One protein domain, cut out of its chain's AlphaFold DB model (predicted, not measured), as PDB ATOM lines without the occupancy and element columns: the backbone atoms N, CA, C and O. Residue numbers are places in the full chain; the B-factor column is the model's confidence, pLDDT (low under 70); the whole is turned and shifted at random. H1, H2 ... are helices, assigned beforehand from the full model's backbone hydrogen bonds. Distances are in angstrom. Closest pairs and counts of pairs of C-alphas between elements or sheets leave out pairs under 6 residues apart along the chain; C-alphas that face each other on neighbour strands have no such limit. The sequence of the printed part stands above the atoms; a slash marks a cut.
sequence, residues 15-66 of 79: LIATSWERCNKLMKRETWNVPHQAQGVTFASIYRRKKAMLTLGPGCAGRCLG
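This is residues 15 to 66 of the 79 residues of the protein "PTS-dependent dihydroxyacetone kinase operon regulator (Sigma-54 dependent transcriptional regulator)" of Escherichia coli (UniProt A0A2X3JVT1). The model is an open U with an empty middle: H1 forms one arm, the bare stretch of residues 25 to 40 runs across as the base, and H2 with H3 forms the other arm. At the far end of that second arm the chain folds back through residues 56 to 60 into the short H4, and the two arms do not meet. The printed part has 52 residues with four named helices, in the order H1, H2, H3, H4, and no named strand; the class is all helix. The whole is extended, with a radius of gyration of the C-alphas of 16.1 A, and the C-alphas span 36 by 27 by 20 A.

H1, residues 15 to 24, touches no helix. A long link of 16 residues joins it to H2, residues 41 to 49, and the two helices are apart. H2 and H3, residues 51 to 55, meet only through their tight link, which is 1 residue, Lys 50. H3 and H4, residues 61 to 64, are close but not clearly touching: their closest C-alphas, those of Leu 54 and Ala 61, are 7.9 A apart, and their centres are 13.1 A apart. H4 is apart from both H1 and H2, and H1 and H3 are apart. In H1, H2 and H3 every O i to N i+4 pair is within hydrogen-bond range. H4, with 4 residues, is too short for such a pair, and its 1 pair of O i and N i+3 is not within range.

H1 begins at Leu 15, C-alpha (222.281, 246.942, 261.782), and ends at Asn 24, 14.4 A from first to last C-alpha. Residues 25 to 40 hold no named element; their C-alphas lie 9 to 21 A from the mean of all C-alphas. H2 begins at Val 41, C-alpha (189.162, 246.108, 273.051), and ends at Arg 49, with a length of 12.4 A. H3, from Lys 51 to Thr 55, measures 6.0 A. After a tight link of 5 residues comes H4, 5.5 A long, which ends at Cys 64, C-alpha (197.423, 254.323, 256.526).

The two C-alphas farthest apart are those of Lys 25 and Pro 58, at 38.5 A, while those of Leu 15 and Gly 66, the first and last printed residues, are 28.8 A apart. The printed part has no cut. The link from H1 to H2 is long, and the other two links are tight. Residues 30 to 37 stand free. The mean pLDDT of the printed part is 76.7; residues 55 to 66 are under 70, and H4 has a mean of 45.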
ATOM      1  N   LEU A  15     223.616 247.023 261.193       84.44
ATOM      2  CA  LEU A  15     222.281 246.942 261.782       84.44
ATOM      3  C   LEU A  15     221.466 245.767 261.219       84.44
ATOM      4  O   LEU A  15     220.789 245.066 261.970       84.44
ATOM      5  N   ILE A  16     221.545 245.536 259.908       85.88
ATOM      6  CA  ILE A  16     220.831 244.450 259.227       85.88
ATOM      7  C   ILE A  16     221.454 243.107 259.601       85.88
ATOM      8  O   ILE A  16     220.722 242.187 259.956       85.88
ATOM      9  N   ALA A  17     222.786 243.018 259.614       83.50
ATOM     10  CA  ALA A  17     223.490 241.804 260.026       83.50
ATOM     11  C   ALA A  17     223.117 241.396 261.465       83.50
ATOM     12  O   ALA A  17     222.724 240.256 261.712       83.50
ATOM     13  N   THR A  18     223.124 242.360 262.393       86.44
ATOM     14  CA  THR A  18     222.720 242.133 263.791       86.44
ATOM     15  C   THR A  18     221.246 241.734 263.900       86.44
ATOM     16  O   THR A  18     220.883 240.883 264.711       86.44
ATOM     17  N   SER A  19     220.371 242.350 263.099       89.50
ATOM     18  CA  SER A  19     218.946 242.007 263.064       89.50
ATOM     19  C   SER A  19     218.730 240.563 262.597       89.50
ATOM     20  O   SER A  19     218.017 239.799 263.249       89.50
ATOM     21  N   TRP A  20     219.411 240.153 261.525       88.38
ATOM     22  CA  TRP A  20     219.329 238.795 260.988       88.38
ATOM     23  C   TRP A  20     219.810 237.742 261.978       88.38
ATOM     24  O   TRP A  20     219.167 236.703 262.100       88.38
ATOM     25  N   GLU A  21     220.871 238.011 262.738       88.12
ATOM     26  CA  GLU A  21     221.336 237.076 263.766       88.12
ATOM     27  C   GLU A  21     220.274 236.835 264.855       88.12
ATOM     28  O   GLU A  21     220.101 235.709 265.325       88.12
ATOM     29  N   ARG A  22     219.508 237.870 265.231       91.19
ATOM     30  CA  ARG A  22     218.384 237.723 266.172       91.19
ATOM     31  C   ARG A  22     217.233 236.940 265.548       91.19
ATOM     32  O   ARG A  22     216.686 236.052 266.199       91.19
ATOM     33  N   CYS A  23     216.874 237.248 264.300       88.69
ATOM     34  CA  CYS A  23     215.776 236.579 263.602       88.69
ATOM     35  C   CYS A  23     216.072 235.097 263.343       88.69
ATOM     36  O   CYS A  23     215.209 234.265 263.606       88.69
ATOM     37  N   ASN A  24     217.291 234.747 262.924       88.25
ATOM     38  CA  ASN A  24     217.681 233.370 262.599       88.25
ATOM     39  C   ASN A  24     217.609 232.411 263.799       88.25
ATOM     40  O   ASN A  24     217.477 231.206 263.606       88.25
ATOM     41  N   LYS A  25     217.672 232.922 265.038       88.12
ATOM     42  CA  LYS A  25     217.528 232.104 266.257       88.12
ATOM     43  C   LYS A  25     216.087 231.631 266.490       88.12
ATOM     44  O   LYS A  25     215.893 230.621 267.158       88.12
ATOM     45  N   LEU A  26     215.089 232.354 265.975       87.25
ATOM     46  CA  LEU A  26     213.667 232.140 266.292       87.25
ATOM     47  C   LEU A  26     212.785 231.896 265.060       87.25
ATOM     48  O   LEU A  26     211.669 231.401 265.195       87.25
ATOM     49  N   MET A  27     213.250 232.269 263.868       87.25
ATOM     50  CA  MET A  27     212.468 232.244 262.636       87.25
ATOM     51  C   MET A  27     213.277 231.638 261.493       87.25
ATOM     52  O   MET A  27     214.485 231.842 261.379       87.25
ATOM     53  N   LYS A  28     212.576 230.917 260.616       85.25
ATOM     54  CA  LYS A  28     213.102 230.452 259.331       85.25
ATOM     55  C   LYS A  28     212.720 231.453 258.252       85.25
ATOM     56  O   LYS A  28     211.611 231.984 258.278       85.25
ATOM     57  N   ARG A  29     213.613 231.692 257.294       81.50
ATOM     58  CA  ARG A  29     213.401 232.691 256.236       81.50
ATOM     59  C   ARG A  29     212.259 232.305 255.292       81.50
ATOM     60  O   ARG A  29     211.630 233.172 254.695       81.50
ATOM     61  N   GLU A  30     211.992 231.013 255.174       85.38
ATOM     62  CA  GLU A  30     211.015 230.425 254.261       85.38
ATOM     63  C   GLU A  30     209.608 230.371 254.871       85.38
ATOM     64  O   GLU A  30     208.624 230.191 254.155       85.38
ATOM     65  N   THR A  31     209.493 230.505 256.194       82.88
ATOM     66  CA  THR A  31     208.213 230.411 256.898       82.88
ATOM     67  C   THR A  31     207.598 231.794 257.060       82.88
ATOM     68  O   THR A  31     208.095 232.622 257.820       82.88
ATOM     69  N   TRP A  32     206.461 232.014 256.402       84.94
ATOM     70  CA  TRP A  32     205.622 233.186 256.626       84.94
ATOM     71  C   TRP A  32     204.297 232.770 257.256       84.94
ATOM     72  O   TRP A  32     203.532 232.011 256.667       84.94
ATOM     73  N   ASN A  33     204.024 233.287 258.452       82.94
ATOM     74  CA  ASN A  33     202.742 233.132 259.129       82.94
ATOM     75  C   ASN A  33     202.060 234.492 259.255       82.94
ATOM     76  O   ASN A  33     202.716 235.535 259.242       82.94
ATOM     77  N   VAL A  34     200.735 234.475 259.403       83.81
ATOM     78  CA  VAL A  34     199.969 235.692 259.681       83.81
ATOM     79  C   VAL A  34     200.513 236.323 260.972       83.81
ATOM     80  O   VAL A  34     200.582 235.634 261.994       83.81
ATOM     81  N   PRO A  35     200.938 237.602 260.947       86.94
ATOM     82  CA  PRO A  35     201.489 238.247 262.129       86.94
ATOM     83  C   PRO A  35     200.421 238.375 263.214       86.94
ATOM     84  O   PRO A  35     199.238 238.561 262.928       86.94
ATOM     85  N   HIS A  36     200.848 238.316 264.476       85.75
ATOM     86  CA  HIS A  36     199.938 238.473 265.603       85.75
ATOM     87  C   HIS A  36     199.286 239.862 265.578       85.75
ATOM     88  O   HIS A  36     199.960 240.889 265.700       85.75
ATOM     89  N   GLN A  37     197.962 239.889 265.466       82.19
ATOM     90  CA  GLN A  37     197.174 241.113 265.446       82.19
ATOM     91  C   GLN A  37     196.498 241.316 266.803       82.19
ATOM     92  O   GLN A  37     195.796 240.436 267.294       82.19
ATOM     93  N   ALA A  38     196.678 242.491 267.409       84.25
ATOM     94  CA  ALA A  38     195.876 242.877 268.568       84.25
ATOM     95  C   ALA A  38     194.422 243.095 268.119       84.25
ATOM     96  O   ALA A  38     194.178 243.843 267.172       84.25
ATOM     97  N   GLN A  39     193.467 242.450 268.789       84.50
ATOM     98  CA  GLN A  39     192.058 242.452 268.389       84.50
ATOM     99  C   GLN A  39     191.148 243.114 269.431       84.50
ATOM    100  O   GLN A  39     191.430 243.145 270.635       84.50
ATOM    101  N   GLY A  40     190.030 243.652 268.938       84.62
ATOM    102  CA  GLY A  40     188.933 244.175 269.748       84.62
ATOM    103  C   GLY A  40     189.355 245.277 270.722       84.62
ATOM    104  O   GLY A  40     190.002 246.262 270.358       84.62
ATOM    105  N   VAL A  41     188.981 245.104 271.990       79.94
ATOM    106  CA  VAL A  41     189.162 246.108 273.051       79.94
ATOM    107  C   VAL A  41     190.629 246.430 273.348       79.94
ATOM    108  O   VAL A  41     190.943 247.556 273.742       79.94
ATOM    109  N   THR A  42     191.538 245.480 273.112       85.75
ATOM    110  CA  THR A  42     192.982 245.679 273.322       85.75
ATOM    111  C   THR A  42     193.582 246.606 272.268       85.75
ATOM    112  O   THR A  42     194.378 247.485 272.588       85.75
ATOM    113  N   PHE A  43     193.136 246.499 271.016       84.38
ATOM    114  CA  PHE A  43     193.537 247.433 269.970       84.38
ATOM    115  C   PHE A  43     193.048 248.850 270.287       84.38
ATOM    116  O   PHE A  43     193.819 249.808 270.218       84.38
ATOM    117  N   ALA A  44     191.790 248.988 270.719       82.25
ATOM    118  CA  ALA A  44     191.213 250.284 271.067       82.25
ATOM    119  C   ALA A  44     191.926 250.958 272.256       82.25
ATOM    120  O   ALA A  44     192.065 252.185 272.287       82.25
ATOM    121  N   SER A  45     192.398 250.194 273.246       88.44
ATOM    122  CA  SER A  45     193.184 250.749 274.356       88.44
ATOM    123  C   SER A  45     194.583 251.188 273.905       88.44
ATOM    124  O   SER A  45     195.001 252.301 274.242       88.44
ATOM    125  N   ILE A  46     195.267 250.390 273.075       86.88
ATOM    126  CA  ILE A  46     196.571 250.743 272.483       86.88
ATOM    127  C   ILE A  46     196.453 252.007 271.622       86.88
ATOM    128  O   ILE A  46     197.264 252.928 271.761       86.88
ATOM    129  N   TYR A  47     195.423 252.082 270.777       82.75
ATOM    130  CA  TYR A  47     195.169 253.224 269.899       82.75
ATOM    131  C   TYR A  47     194.930 254.510 270.695       82.75
ATOM    132  O   TYR A  47     195.561 255.534 270.431       82.75
ATOM    133  N   ARG A  48     194.086 254.452 271.735       84.00
ATOM    134  CA  ARG A  48     193.838 255.601 272.620       84.00
ATOM    135  C   ARG A  48     195.107 256.063 273.331       84.00
ATOM    136  O   ARG A  48     195.373 257.262 273.352       84.00
ATOM    137  N   ARG A  49     195.922 255.135 273.846       88.31
ATOM    138  CA  ARG A  49     197.193 255.465 274.514       88.31
ATOM    139  C   ARG A  49     198.168 256.185 273.580       88.31
ATOM    140  O   ARG A  49     198.896 257.066 274.024       88.31
ATOM    141  N   LYS A  50     198.183 255.830 272.292       87.00
ATOM    142  CA  LYS A  50     199.073 256.438 271.290       87.00
ATOM    143  C   LYS A  50     198.463 257.632 270.547       87.00
ATOM    144  O   LYS A  50     199.122 258.183 269.668       87.00
ATOM    145  N   LYS A  51     197.252 258.074 270.906       80.38
ATOM    146  CA  LYS A  51     196.504 259.113 270.179       80.38
ATOM    147  C   LYS A  51     197.306 260.400 269.966       80.38
ATOM    148  O   LYS A  51     197.318 260.900 268.855       80.38
ATOM    149  N   ALA A  52     198.019 260.899 270.977       74.25
ATOM    150  CA  ALA A  52     198.809 262.130 270.845       74.25
ATOM    151  C   ALA A  52     199.892 262.022 269.754       74.25
ATOM    152  O   ALA A  52     199.993 262.894 268.899       74.25
ATOM    153  N   MET A  53     200.638 260.913 269.723       77.31
ATOM    154  CA  MET A  53     201.636 260.633 268.683       77.31
ATOM    155  C   MET A  53     200.995 260.494 267.296       77.31
ATOM    156  O   MET A  53     201.547 260.974 266.313       77.31
ATOM    157  N   LEU A  54     199.825 259.853 267.217       72.56
ATOM    158  CA  LEU A  54     199.106 259.659 265.955       72.56
ATOM    159  C   LEU A  54     198.521 260.970 265.407       72.56
ATOM    160  O   LEU A  54     198.514 261.171 264.198       72.56
ATOM    161  N   THR A  55     198.064 261.869 266.282       67.00
ATOM    162  CA  THR A  55     197.511 263.179 265.905       67.00
ATOM    163  C   THR A  55     198.600 264.176 265.500       67.00
ATOM    164  O   THR A  55     198.372 265.002 264.623       67.00
ATOM    165  N   LEU A  56     199.793 264.086 266.096       63.69
ATOM    166  CA  LEU A  56     200.936 264.948 265.767       63.69
ATOM    167  C   LEU A  56     201.611 264.608 264.428       63.69
ATOM    168  O   LEU A  56     202.528 265.318 264.034       63.69
ATOM    169  N   GLY A  57     201.177 263.555 263.724       57.19
ATOM    170  CA  GLY A  57     201.575 263.257 262.347       57.19
ATOM    171  C   GLY A  57     200.455 263.611 261.359       57.19
ATOM    172  O   GLY A  57     199.681 262.719 261.002       57.19
ATOM    173  N   PRO A  58     200.340 264.859 260.862       49.91
ATOM    174  CA  PRO A  58     199.156 265.339 260.141       49.91
ATOM    175  C   PRO A  58     199.065 264.871 258.673       49.91
ATOM    176  O   PRO A  58     198.441 265.536 257.856       49.91
ATOM    177  N   GLY A  59     199.683 263.742 258.301       51.62
ATOM    178  CA  GLY A  59     199.790 263.305 256.897       51.62
ATOM    179  C   GLY A  59     199.525 261.825 256.611       51.62
ATOM    180  O   GLY A  59     199.405 261.450 255.447       51.62
ATOM    181  N   CYS A  60     199.396 260.966 257.628       51.03
ATOM    182  CA  CYS A  60     199.294 259.514 257.411       51.03
ATOM    183  C   CYS A  60     197.902 258.919 257.677       51.03
ATOM    184  O   CYS A  60     197.611 257.822 257.205       51.03
ATOM    185  N   ALA A  61     197.006 259.610 258.388       54.31
ATOM    186  CA  ALA A  61     195.741 259.007 258.824       54.31
ATOM    187  C   ALA A  61     194.757 258.693 257.675       54.31
ATOM    188  O   ALA A  61     193.999 257.733 257.773       54.31
ATOM    189  N   GLY A  62     194.800 259.440 256.564       45.12
ATOM    190  CA  GLY A  62     193.869 259.260 255.440       45.12
ATOM    191  C   GLY A  62     194.195 258.097 254.492       45.12
ATOM    192  O   GLY A  62     193.330 257.680 253.729       45.12
ATOM    193  N   ARG A  63     195.423 257.554 254.530       40.38
ATOM    194  CA  ARG A  63     195.849 256.414 253.687       40.38
ATOM    195  C   ARG A  63     196.432 255.232 254.468       40.38
ATOM    196  O   ARG A  63     196.426 254.118 253.954       40.38
ATOM    197  N   CYS A  64     196.867 255.415 255.717       40.66
ATOM    198  CA  CYS A  64     197.423 254.323 256.526       40.66
ATOM    199  C   CYS A  64     196.377 253.483 257.269       40.66
ATOM    200  O   CYS A  64     196.736 252.422 257.781       40.66
ATOM    201  N   LEU A  65     195.094 253.875 257.301       41.41
ATOM    202  CA  LEU A  65     194.052 252.988 257.844       41.41
ATOM    203  C   LEU A  65     193.949 251.670 257.051       41.41
ATOM    204  O   LEU A  65     193.557 250.649 257.609       41.41
ATOM    205  N   GLY A  66     194.388 251.663 255.787       42.19
ATOM    206  CA  GLY A  66     194.532 250.452 254.981       42.19
ATOM    207  C   GLY A  66     195.746 249.587 255.341       42.19
ATOM    208  O   GLY A  66     195.714 248.393 255.082       42.19
TER     209      GLY A  66